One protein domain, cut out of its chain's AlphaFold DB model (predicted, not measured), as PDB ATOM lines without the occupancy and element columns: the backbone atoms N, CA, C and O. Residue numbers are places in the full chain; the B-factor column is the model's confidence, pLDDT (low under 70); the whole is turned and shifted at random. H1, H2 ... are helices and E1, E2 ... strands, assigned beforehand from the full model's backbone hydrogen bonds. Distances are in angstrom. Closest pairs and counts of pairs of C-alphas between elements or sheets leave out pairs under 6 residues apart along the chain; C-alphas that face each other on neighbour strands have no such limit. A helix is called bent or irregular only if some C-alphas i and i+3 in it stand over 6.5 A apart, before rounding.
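What this domain is: This is residues 14 to 91 of the 92 residues of an uncharacterized protein of Chryseobacterium wanjuense (UniProt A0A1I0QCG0). Three antiparallel strands form a strongly twisted sheet, with E1 and E2 sharply bent; two short helices, H1 and H2, cover one face, roughly perpendicular to each other, and a third, H3, grazes the sheet beside E1. The 78 printed residues include three named helices and three named strands in the order H1 E1 E2 E3 H2 H3, class mixed. The sheet order E1 E2 E3 is a meander, each strand the antiparallel neighbour of the one before. The whole is compact, with a radius of gyration of the C-alphas of 11.8 A and spans of 33 by 30 by 20 A.

How they stand to each other: H1, residues 14 to 21, is on the sheet of E1, residues 26 to 33, E2, residues 43 to 53, and E3, residues 59 to 63. H1 stands up from the sheet at 46 degrees, over E3, with a height over the sheet of 9.7 A; its closest C-alphas to E2 are Lys 21 and Arg 50, 6.2 A. E1 bends by 103 degrees at residue 30 and E2 by 91 degrees at residue 49. The hairpin E1 and E2 has N 27 and O 46 within hydrogen-bond range at 2.8 A; the hairpin E2 and E3 has N 52 and O 60 at 3.0 A. H2, residues 74 to 80, is on the same face as H1; the closest C-alphas of H2 and E1 are Ala 80 and Phe 29, 5.7 A. H1 and H2 are close but not clearly touching, at 7.4 A between the C-alphas of Arg 16 and Leu 78. H3, residues 83 to 90, only grazes the sheet; its closest C-alphas to E1 are Met 86 and Thr 28, 6.5 A. In H1, H2 and H3 every O i to N i+4 pair is within hydrogen-bond range.

Where its parts are: H1 begins at C-alpha 14 (26.646, -37.678, 10.581) and is 10.7 A long. E1 measures 14.7 A, E2 21.3 A and E3 12.8 A from first to last C-alpha. H2 measures 10.0 A, and H3, 10.4 A, ends at C-alpha 90 (19.756, -32.361, -4.714).

The domain as a whole: The C-alphas farthest apart, Thr 56 and Ser 91, are 35.9 A apart. The printed part has no cut and no long link. Mean pLDDT of the printed part is 93.5, and residue 40 is under 70.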
ATOM      1  N   GLU A  14      25.259 -37.784  11.024       96.25
ATOM      2  CA  GLU A  14      26.646 -37.678  10.581       96.25
ATOM      3  C   GLU A  14      26.719 -37.135   9.152       96.25
ATOM      4  O   GLU A  14      27.464 -36.187   8.911       96.25
ATOM      5  N   LYS A  15      25.905 -37.662   8.224       95.62
ATOM      6  CA  LYS A  15      25.842 -37.172   6.837       95.62
ATOM      7  C   LYS A  15      25.437 -35.696   6.781       95.62
ATOM      8  O   LYS A  15      26.079 -34.910   6.088       95.62
ATOM      9  N   ARG A  16      24.431 -35.296   7.566       96.81
ATOM     10  CA  ARG A  16      23.976 -33.898   7.662       96.81
ATOM     11  C   ARG A  16      25.074 -32.957   8.157       96.81
ATOM     12  O   ARG A  16      25.298 -31.904   7.566       96.81
ATOM     13  N   ILE A  17      25.792 -33.344   9.212       95.69
ATOM     14  CA  ILE A  17      26.898 -32.545   9.761       95.69
ATOM     15  C   ILE A  17      28.051 -32.443   8.759       95.69
ATOM     16  O   ILE A  17      28.612 -31.361   8.592       95.69
ATOM     17  N   GLN A  18      28.409 -33.539   8.088       95.50
ATOM     18  CA  GLN A  18      29.456 -33.521   7.060       95.50
ATOM     19  C   GLN A  18      29.086 -32.596   5.896       95.50
ATOM     20  O   GLN A  18      29.925 -31.822   5.429       95.50
ATOM     21  N   PHE A  19      27.817 -32.604   5.485       96.12
ATOM     22  CA  PHE A  19      27.327 -31.694   4.458       96.12
ATOM     23  C   PHE A  19      27.423 -30.229   4.903       96.12
ATOM     24  O   PHE A  19      27.994 -29.406   4.196       96.12
ATOM     25  N   LEU A  20      26.987 -29.911   6.125       96.12
ATOM     26  CA  LEU A  20      27.081 -28.555   6.682       96.12
ATOM     27  C   LEU A  20      28.509 -28.032   6.845       96.12
ATOM     28  O   LEU A  20      28.717 -26.823   6.882       96.12
ATOM     29  N   LYS A  21      29.498 -28.919   6.960       95.06
ATOM     30  CA  LYS A  21      30.917 -28.542   7.018       95.06
ATOM     31  C   LYS A  21      31.546 -28.371   5.634       95.06
ATOM     32  O   LYS A  21      32.652 -27.843   5.539       95.06
ATOM     33  N   SER A  22      30.861 -28.792   4.574       96.12
ATOM     34  CA  SER A  22      31.340 -28.675   3.198       96.12
ATOM     35  C   SER A  22      31.048 -27.281   2.641       96.12
ATOM     36  O   SER A  22      29.889 -26.890   2.491       96.12
ATOM     37  N   LYS A  23      32.107 -26.536   2.310       97.56
ATOM     38  CA  LYS A  23      32.008 -25.233   1.638       97.56
ATOM     39  C   LYS A  23      31.298 -25.367   0.283       97.56
ATOM     40  O   LYS A  23      31.531 -26.326  -0.447       97.56
ATOM     41  N   GLY A  24      30.458 -24.391  -0.052       96.56
ATOM     42  CA  GLY A  24      29.650 -24.341  -1.272       96.56
ATOM     43  C   GLY A  24      28.315 -25.081  -1.173       96.56
ATOM     44  O   GLY A  24      27.498 -24.974  -2.083       96.56
ATOM     45  N   SER A  25      28.060 -25.805  -0.080       96.12
ATOM     46  CA  SER A  25      26.781 -26.486   0.128       96.12
ATOM     47  C   SER A  25      25.642 -25.479   0.233       96.12
ATOM     48  O   SER A  25      25.726 -24.534   1.017       96.12
ATOM     49  N   ILE A  26      24.567 -25.693  -0.523       96.88
ATOM     50  CA  ILE A  26      23.343 -24.896  -0.420       96.88
ATOM     51  C   ILE A  26      22.452 -25.550   0.630       96.88
ATOM     52  O   ILE A  26      22.159 -26.737   0.522       96.88
ATOM     53  N   ILE A  27      22.051 -24.794   1.647       97.75
ATOM     54  CA  ILE A  27      21.192 -25.252   2.743       97.75
ATOM     55  C   ILE A  27      19.858 -24.524   2.667       97.75
ATOM     56  O   ILE A  27      19.845 -23.296   2.641       97.75
ATOM     57  N   THR A  28      18.757 -25.273   2.692       97.88
ATOM     58  CA  THR A  28      17.384 -24.759   2.765       97.88
ATOM     59  C   THR A  28      16.841 -24.924   4.186       97.88
ATOM     60  O   THR A  28      16.925 -26.003   4.771       97.88
ATOM     61  N   PHE A  29      16.282 -23.861   4.762       97.88
ATOM     62  CA  PHE A  29      15.666 -23.871   6.091       97.88
ATOM     63  C   PHE A  29      14.154 -24.099   6.013       97.88
ATOM     64  O   PHE A  29      13.500 -23.637   5.081       97.88
ATOM     65  N   LYS A  30      13.583 -24.725   7.050       97.81
ATOM     66  CA  LYS A  30      12.129 -24.940   7.195       97.81
ATOM     67  C   LYS A  30      11.340 -23.639   7.318       97.81
ATOM     68  O   LYS A  30      10.128 -23.604   7.125       97.81
ATOM     69  N   SER A  31      11.995 -22.570   7.753       95.94
ATOM     70  CA  SER A  31      11.390 -21.255   7.923       95.94
ATOM     71  C   SER A  31      12.387 -20.171   7.534       95.94
ATOM     72  O   SER A  31      13.593 -20.370   7.703       95.94
ATOM     73  N   PRO A  32      11.915 -19.024   7.016       94.12
ATOM     74  CA  PRO A  32      12.814 -17.945   6.663       94.12
ATOM     75  C   PRO A  32      13.528 -17.383   7.896       94.12
ATOM     76  O   PRO A  32      12.908 -17.170   8.937       94.12
ATOM     77  N   PHE A  33      14.812 -17.081   7.744       91.12
ATOM     78  CA  PHE A  33      15.621 -16.354   8.716       91.12
ATOM     79  C   PHE A  33      15.908 -14.935   8.212       91.12
ATOM     80  O   PHE A  33      15.716 -14.622   7.032       91.12
ATOM     81  N   TYR A  34      16.357 -14.058   9.109       90.50
ATOM     82  CA  TYR A  34      16.524 -12.630   8.826       90.50
ATOM     83  C   TYR A  34      17.965 -12.202   9.109       90.50
ATOM     84  O   TYR A  34      18.268 -11.720  10.203       90.50
ATOM     85  N   PRO A  35      18.877 -12.363   8.133       85.19
ATOM     86  CA  PRO A  35      20.269 -12.021   8.349       85.19
ATOM     87  C   PRO A  35      20.431 -10.538   8.685       85.19
ATOM     88  O   PRO A  35      19.903  -9.656   7.994       85.19
ATOM     89  N   ARG A  36      21.211 -10.254   9.735       79.00
ATOM     90  CA  ARG A  36      21.532  -8.878  10.134       79.00
ATOM     91  C   ARG A  36      22.192  -8.126   8.979       79.00
ATOM     92  O   ARG A  36      23.064  -8.659   8.302       79.00
ATOM     93  N   GLY A  37      21.800  -6.869   8.785       72.19
ATOM     94  CA  GLY A  37      22.356  -6.016   7.728       72.19
ATOM     95  C   GLY A  37      21.733  -6.226   6.346       72.19
ATOM     96  O   GLY A  37      22.082  -5.508   5.415       72.19
ATOM     97  N   THR A  38      20.775  -7.145   6.203       70.00
ATOM     98  CA  THR A  38      19.867  -7.140   5.052       70.00
ATOM     99  C   THR A  38      18.724  -6.159   5.317       70.00
ATOM    100  O   THR A  38      18.336  -5.958   6.467       70.00
ATOM    101  N   ALA A  39      18.193  -5.510   4.277       75.50
ATOM    102  CA  ALA A  39      17.112  -4.522   4.374       75.50
ATOM    103  C   ALA A  39      15.756  -5.166   4.749       75.50
ATOM    104  O   ALA A  39      14.803  -5.106   3.977       75.50
ATOM    105  N   ASN A  40      15.685  -5.848   5.898       69.44
ATOM    106  CA  ASN A  40      14.566  -6.687   6.351       69.44
ATOM    107  C   ASN A  40      14.161  -7.783   5.351       69.44
ATOM    108  O   ASN A  40      13.023  -8.248   5.346       69.44
ATOM    109  N   GLY A  41      15.087  -8.204   4.489       84.00
ATOM    110  CA  GLY A  41      14.831  -9.265   3.527       84.00
ATOM    111  C   GLY A  41      15.010 -10.625   4.183       84.00
ATOM    112  O   GLY A  41      16.134 -10.995   4.512       84.00
ATOM    113  N   SER A  42      13.933 -11.395   4.309       91.44
ATOM    114  CA  SER A  42      14.034 -12.787   4.741       91.44
ATOM    115  C   SER A  42      14.844 -13.620   3.742       91.44
ATOM    116  O   SER A  42      14.876 -13.334   2.537       91.44
ATOM    117  N   ARG A  43      15.491 -14.673   4.227       93.19
ATOM    118  CA  ARG A  43      16.188 -15.684   3.426       93.19
ATOM    119  C   ARG A  43      15.709 -17.057   3.846       93.19
ATOM    120  O   ARG A  43      15.443 -17.281   5.017       93.19
ATOM    121  N   ILE A  44      15.597 -17.963   2.887       95.88
ATOM    122  CA  ILE A  44      15.265 -19.368   3.152       95.88
ATOM    123  C   ILE A  44      16.428 -20.303   2.818       95.88
ATOM    124  O   ILE A  44      16.469 -21.428   3.293       95.88
ATOM    125  N   GLN A  45      17.403 -19.816   2.047       96.56
ATOM    126  CA  GLN A  45      18.576 -20.569   1.627       96.56
ATOM    127  C   GLN A  45      19.860 -19.847   2.006       96.56
ATOM    128  O   GLN A  45      19.866 -18.622   2.110       96.56
ATOM    129  N   ILE A  46      20.939 -20.602   2.190       96.50
ATOM    130  CA  ILE A  46      22.291 -20.091   2.434       96.50
ATOM    131  C   ILE A  46      23.320 -20.975   1.726       96.50
ATOM    132  O   ILE A  46      23.185 -22.195   1.712       96.50
ATOM    133  N   ILE A  47      24.355 -20.361   1.152       97.06
ATOM    134  CA  ILE A  47      25.526 -21.068   0.616       97.06
ATOM    135  C   ILE A  47      26.584 -21.087   1.712       97.06
ATOM    136  O   ILE A  47      27.003 -20.022   2.162       97.06
ATOM    137  N   VAL A  48      26.993 -22.271   2.160       97.94
ATOM    138  CA  VAL A  48      27.942 -22.447   3.266       97.94
ATOM    139  C   VAL A  48      29.337 -21.989   2.857       97.94
ATOM    140  O   VAL A  48      29.921 -22.528   1.923       97.94
ATOM    141  N   GLU A  49      29.929 -21.081   3.627       98.12
ATOM    142  CA  GLU A  49      31.372 -20.822   3.593       98.12
ATOM    143  C   GLU A  49      32.084 -21.636   4.684       98.12
ATOM    144  O   GLU A  49      33.104 -22.275   4.425       98.12
ATOM    145  N   ARG A  50      31.538 -21.628   5.910       97.56
ATOM    146  CA  ARG A  50      32.007 -22.433   7.053       97.56
ATOM    147  C   ARG A  50      30.962 -22.497   8.169       97.56
ATOM    148  O   ARG A  50      30.041 -21.687   8.217       97.56
ATOM    149  N   ILE A  51      31.184 -23.382   9.139       97.50
ATOM    150  CA  ILE A  51      30.508 -23.336  10.441       97.50
ATOM    151  C   ILE A  51      31.350 -22.524  11.426       97.50
ATOM    152  O   ILE A  51      32.578 -22.627  11.442       97.50
ATOM    153  N   ASN A  52      30.690 -21.700  12.233       97.06
ATOM    154  CA  ASN A  52      31.305 -21.031  13.371       97.06
ATOM    155  C   ASN A  52      30.699 -21.574  14.666       97.06
ATOM    156  O   ASN A  52      29.480 -21.705  14.767       97.06
ATOM    157  N   GLU A  53      31.560 -21.860  15.637       96.12
ATOM    158  CA  GLU A  53      31.207 -22.442  16.926       96.12
ATOM    159  C   GLU A  53      31.753 -21.542  18.039       96.12
ATOM    160  O   GLU A  53      32.945 -21.216  18.082       96.12
ATOM    161  N   GLN A  54      30.886 -21.110  18.948       94.19
ATOM    162  CA  GLN A  54      31.298 -20.398  20.151       94.19
ATOM    163  C   GLN A  54      31.779 -21.381  21.215       94.19
ATOM    164  O   GLN A  54      31.330 -22.521  21.289       94.19
ATOM    165  N   ARG A  55      32.630 -20.904  22.132       89.50
ATOM    166  CA  ARG A  55      33.067 -21.690  23.302       89.50
ATOM    167  C   ARG A  55      31.907 -22.164  24.185       89.50
ATOM    168  O   ARG A  55      32.060 -23.144  24.900       89.50
ATOM    169  N   THR A  56      30.779 -21.460  24.151       90.69
ATOM    170  CA  THR A  56      29.540 -21.783  24.873       90.69
ATOM    171  C   THR A  56      28.674 -22.829  24.166       90.69
ATOM    172  O   THR A  56      27.647 -23.205  24.715       90.69
ATOM    173  N   GLY A  57      29.067 -23.298  22.976       89.62
ATOM    174  CA  GLY A  57      28.332 -24.297  22.194       89.62
ATOM    175  C   GLY A  57      27.461 -23.723  21.076       89.62
ATOM    176  O   GLY A  57      27.033 -24.482  20.215       89.62
ATOM    177  N   GLY A  58      27.261 -22.400  21.034       96.19
ATOM    178  CA  GLY A  58      26.449 -21.761  19.999       96.19
ATOM    179  C   GLY A  58      27.029 -21.960  18.597       96.19
ATOM    180  O   GLY A  58      28.222 -21.739  18.380       96.19
ATOM    181  N   ILE A  59      26.187 -22.341  17.639       96.50
ATOM    182  CA  ILE A  59      26.555 -22.676  16.260       96.50
ATOM    183  C   ILE A  59      25.886 -21.702  15.292       96.50
ATOM    184  O   ILE A  59      24.723 -21.351  15.459       96.50
ATOM    185  N   LYS A  60      26.585 -21.291  14.235       96.25
ATOM    186  CA  LYS A  60      25.946 -20.663  13.069       96.25
ATOM    187  C   LYS A  60      26.597 -21.097  11.765       96.25
ATOM    188  O   LYS A  60      27.784 -21.436  11.735       96.25
ATOM    189  N   ILE A  61      25.842 -20.991  10.678       97.56
ATOM    190  CA  ILE A  61      26.384 -21.049   9.324       97.56
ATOM    191  C   ILE A  61      26.887 -19.654   8.961       97.56
ATOM    192  O   ILE A  61      26.125 -18.687   8.958       97.56
ATOM    193  N   VAL A  62      28.175 -19.555   8.643       97.25
ATOM    194  CA  VAL A  62      28.718 -18.395   7.937       97.25
ATOM    195  C   VAL A  62      28.531 -18.654   6.456       97.25
ATOM    196  O   VAL A  62      29.053 -19.649   5.940       97.25
ATOM    197  N   GLY A  63      27.757 -17.798   5.797       95.75
ATOM    198  CA  GLY A  63      27.447 -17.950   4.383       95.75
ATOM    199  C   GLY A  63      28.277 -17.043   3.487       95.75
ATOM    200  O   GLY A  63      28.958 -16.134   3.959       95.75
ATOM    201  N   GLU A  64      28.202 -17.279   2.180       93.50
ATOM    202  CA  GLU A  64      28.925 -16.486   1.174       93.50
ATOM    203  C   GLU A  64      28.513 -14.999   1.176       93.50
ATOM    204  O   GLU A  64      29.357 -14.116   1.044       93.50
ATOM    205  N   PHE A  65      27.221 -14.713   1.375       90.31
ATOM    206  CA  PHE A  65      26.668 -13.350   1.319       90.31
ATOM    207  C   PHE A  65      26.087 -12.858   2.646       90.31
ATOM    208  O   PHE A  65      25.982 -11.656   2.881       90.31
ATOM    209  N   TYR A  66      25.639 -13.785   3.483       92.62
ATOM    210  CA  TYR A  66      24.982 -13.514   4.751       92.62
ATOM    211  C   TYR A  66      25.080 -14.745   5.646       92.62
ATOM    212  O   TYR A  66      25.153 -15.870   5.156       92.62
ATOM    213  N   ASP A  67      25.048 -14.519   6.954       94.69
ATOM    214  CA  ASP A  67      25.105 -15.578   7.960       94.69
ATOM    215  C   ASP A  67      23.697 -16.014   8.376       94.69
ATOM    216  O   ASP A  67      22.751 -15.224   8.315       94.69
ATOM    217  N   SER A  68      23.567 -17.251   8.853       95.06
ATOM    218  CA  SER A  68      22.363 -17.675   9.566       95.06
ATOM    219  C   SER A  68      22.256 -16.996  10.935       95.06
ATOM    220  O   SER A  68      23.213 -16.392  11.436       95.06
ATOM    221  N   ASP A  69      21.112 -17.189  11.593       93.75
ATOM    222  CA  ASP A  69      21.001 -16.964  13.032       93.75
ATOM    223  C   ASP A  69      21.971 -17.864  13.817       93.75
ATOM    224  O   ASP A  69      22.517 -18.845  13.294       93.75
ATOM    225  N   TRP A  70      22.208 -17.494  15.077       95.12
ATOM    226  CA  TRP A  70      22.873 -18.365  16.039       95.12
ATOM    227  C   TRP A  70      21.872 -19.384  16.581       95.12
ATOM    228  O   TRP A  70      20.765 -19.021  16.970       95.12
ATOM    229  N   TYR A  71      22.306 -20.632  16.638       96.06
ATOM    230  CA  TYR A  71      21.614 -21.762  17.238       96.06
ATOM    231  C   TYR A  71      22.356 -22.176  18.506       96.06
ATOM    232  O   TYR A  71      23.578 -22.031  18.575       96.06
ATOM    233  N   ASP A  72      21.648 -22.711  19.496       96.44
ATOM    234  CA  ASP A  72      22.258 -23.085  20.779       96.44
ATOM    235  C   ASP A  72      23.151 -24.329  20.669       96.44
ATOM    236  O   ASP A  72      24.080 -24.509  21.457       96.44
ATOM    237  N   SER A  73      22.907 -25.169  19.661       95.12
ATOM    238  CA  SER A  73      23.675 -26.380  19.394       95.12
ATOM    239  C   SER A  73      23.653 -26.774  17.913       95.12
ATOM    240  O   SER A  73      22.917 -26.218  17.092       95.12
ATOM    241  N   PHE A  74      24.449 -27.789  17.559       93.88
ATOM    242  CA  PHE A  74      24.381 -28.399  16.228       93.88
ATOM    243  C   PHE A  74      23.014 -29.027  15.972       93.88
ATOM    244  O   PHE A  74      22.518 -28.936  14.858       93.88
ATOM    245  N   ASP A  75      22.406 -29.656  16.977       95.31
ATOM    246  CA  ASP A  75      21.128 -30.344  16.800       95.31
ATOM    247  C   ASP A  75      19.993 -29.341  16.558       95.31
ATOM    248  O   ASP A  75      19.122 -29.600  15.730       95.31
ATOM    249  N   ASP A  76      20.054 -28.154  17.166       96.94
ATOM    250  CA  ASP A  76      19.113 -27.063  16.881       96.94
ATOM    251  C   ASP A  76      19.262 -26.545  15.448       96.94
ATOM    252  O   ASP A  76      18.264 -26.384  14.739       96.94
ATOM    253  N   LEU A  77      20.504 -26.375  14.975       97.25
ATOM    254  CA  LEU A  77      20.767 -26.045  13.574       97.25
ATOM    255  C   LEU A  77      20.231 -27.141  12.637       97.25
ATOM    256  O   LEU A  77      19.553 -26.838  11.655       97.25
ATOM    257  N   LEU A  78      20.493 -28.415  12.942       97.50
ATOM    258  CA  LEU A  78      19.978 -29.542  12.163       97.50
ATOM    259  C   LEU A  78      18.445 -29.556  12.145       97.50
ATOM    260  O   LEU A  78      17.853 -29.876  11.118       97.50
ATOM    261  N   ASN A  79      17.788 -29.198  13.244       97.69
ATOM    262  CA  ASN A  79      16.332 -29.163  13.324       97.69
ATOM    263  C   ASN A  79      15.711 -28.016  12.518       97.69
ATOM    264  O   ASN A  79      14.570 -28.161  12.069       97.69
ATOM    265  N   ALA A  80      16.435 -26.919  12.301       97.56
ATOM    266  CA  ALA A  80      15.977 -25.782  11.504       97.56
ATOM    267  C   ALA A  80      16.056 -26.019   9.983       97.56
ATOM    268  O   ALA A  80      15.367 -25.342   9.217       97.56
ATOM    269  N   ILE A  81      16.874 -26.975   9.541       98.06
ATOM    270  CA  ILE A  81      17.098 -27.291   8.124       98.06
ATOM    271  C   ILE A  81      16.006 -28.224   7.598       98.06
ATOM    272  O   ILE A  81      15.618 -29.189   8.264       98.06
ATOM    273  N   ASP A  82      15.517 -27.945   6.391       98.06
ATOM    274  CA  ASP A  82      14.522 -28.771   5.712       98.06
ATOM    275  C   ASP A  82      15.198 -29.901   4.930       98.06
ATOM    276  O   ASP A  82      15.482 -29.796   3.741       98.06
ATOM    277  N   TRP A  83      15.521 -30.989   5.629       96.44
ATOM    278  CA  TRP A  83      16.225 -32.119   5.022       96.44
ATOM    279  C   TRP A  83      15.419 -32.833   3.940       96.44
ATOM    280  O   TRP A  83      16.030 -33.381   3.028       96.44
ATOM    281  N   ASP A  84      14.089 -32.831   4.024       95.25
ATOM    282  CA  ASP A  84      13.255 -33.485   3.019       95.25
ATOM    283  C   ASP A  84      13.290 -32.688   1.707       95.25
ATOM    284  O   ASP A  84      13.531 -33.270   0.648       95.25
ATOM    285  N   GLU A  85      13.177 -31.358   1.774       94.94
ATOM    286  CA  GLU A  85      13.351 -30.489   0.599       94.94
ATOM    287  C   GLU A  85      14.774 -30.583   0.031       94.94
ATOM    288  O   GLU A  85      14.979 -30.625  -1.181       94.94
ATOM    289  N   MET A  86      15.779 -30.683   0.902       95.62
ATOM    290  CA  MET A  86      17.177 -30.841   0.495       95.62
ATOM    291  C   MET A  86      17.429 -32.143  -0.273       95.62
ATOM    292  O   MET A  86      18.188 -32.138  -1.243       95.62
ATOM    293  N   GLU A  87      16.804 -33.255   0.129       94.69
ATOM    294  CA  GLU A  87      16.855 -34.511  -0.636       94.69
ATOM    295  C   GLU A  87      16.248 -34.328  -2.030       94.69
ATOM    296  O   GLU A  87      16.842 -34.759  -3.017       94.69
ATOM    297  N   VAL A  88      15.097 -33.651  -2.128       92.12
ATOM    298  CA  VAL A  88      14.421 -33.394  -3.408       92.12
ATOM    299  C   VAL A  88      15.285 -32.515  -4.309       92.12
ATOM    300  O   VAL A  88      15.602 -32.915  -5.431       92.12
ATOM    301  N   MET A  89      15.720 -31.355  -3.820       88.81
ATOM    302  CA  MET A  89      16.489 -30.385  -4.601       88.81
ATOM    303  C   MET A  89      17.805 -30.955  -5.126       88.81
ATOM    304  O   MET A  89      18.236 -30.610  -6.225       88.81
ATOM    305  N   HIS A  90      18.462 -31.807  -4.343       88.31
ATOM    306  CA  HIS A  90      19.756 -32.361  -4.714       88.31
ATOM    307  C   HIS A  90      19.651 -33.709  -5.435       88.31
ATOM    308  O   HIS A  90      20.681 -34.245  -5.824       88.31
ATOM    309  N   SER A  91      18.457 -34.267  -5.648       84.12
ATOM    310  CA  SER A  91      18.289 -35.590  -6.276       84.12
ATOM    311  C   SER A  91      18.569 -35.656  -7.788       84.12
ATOM    312  O   SER A  91      18.594 -36.760  -8.331       84.12
TER     313      SER A  91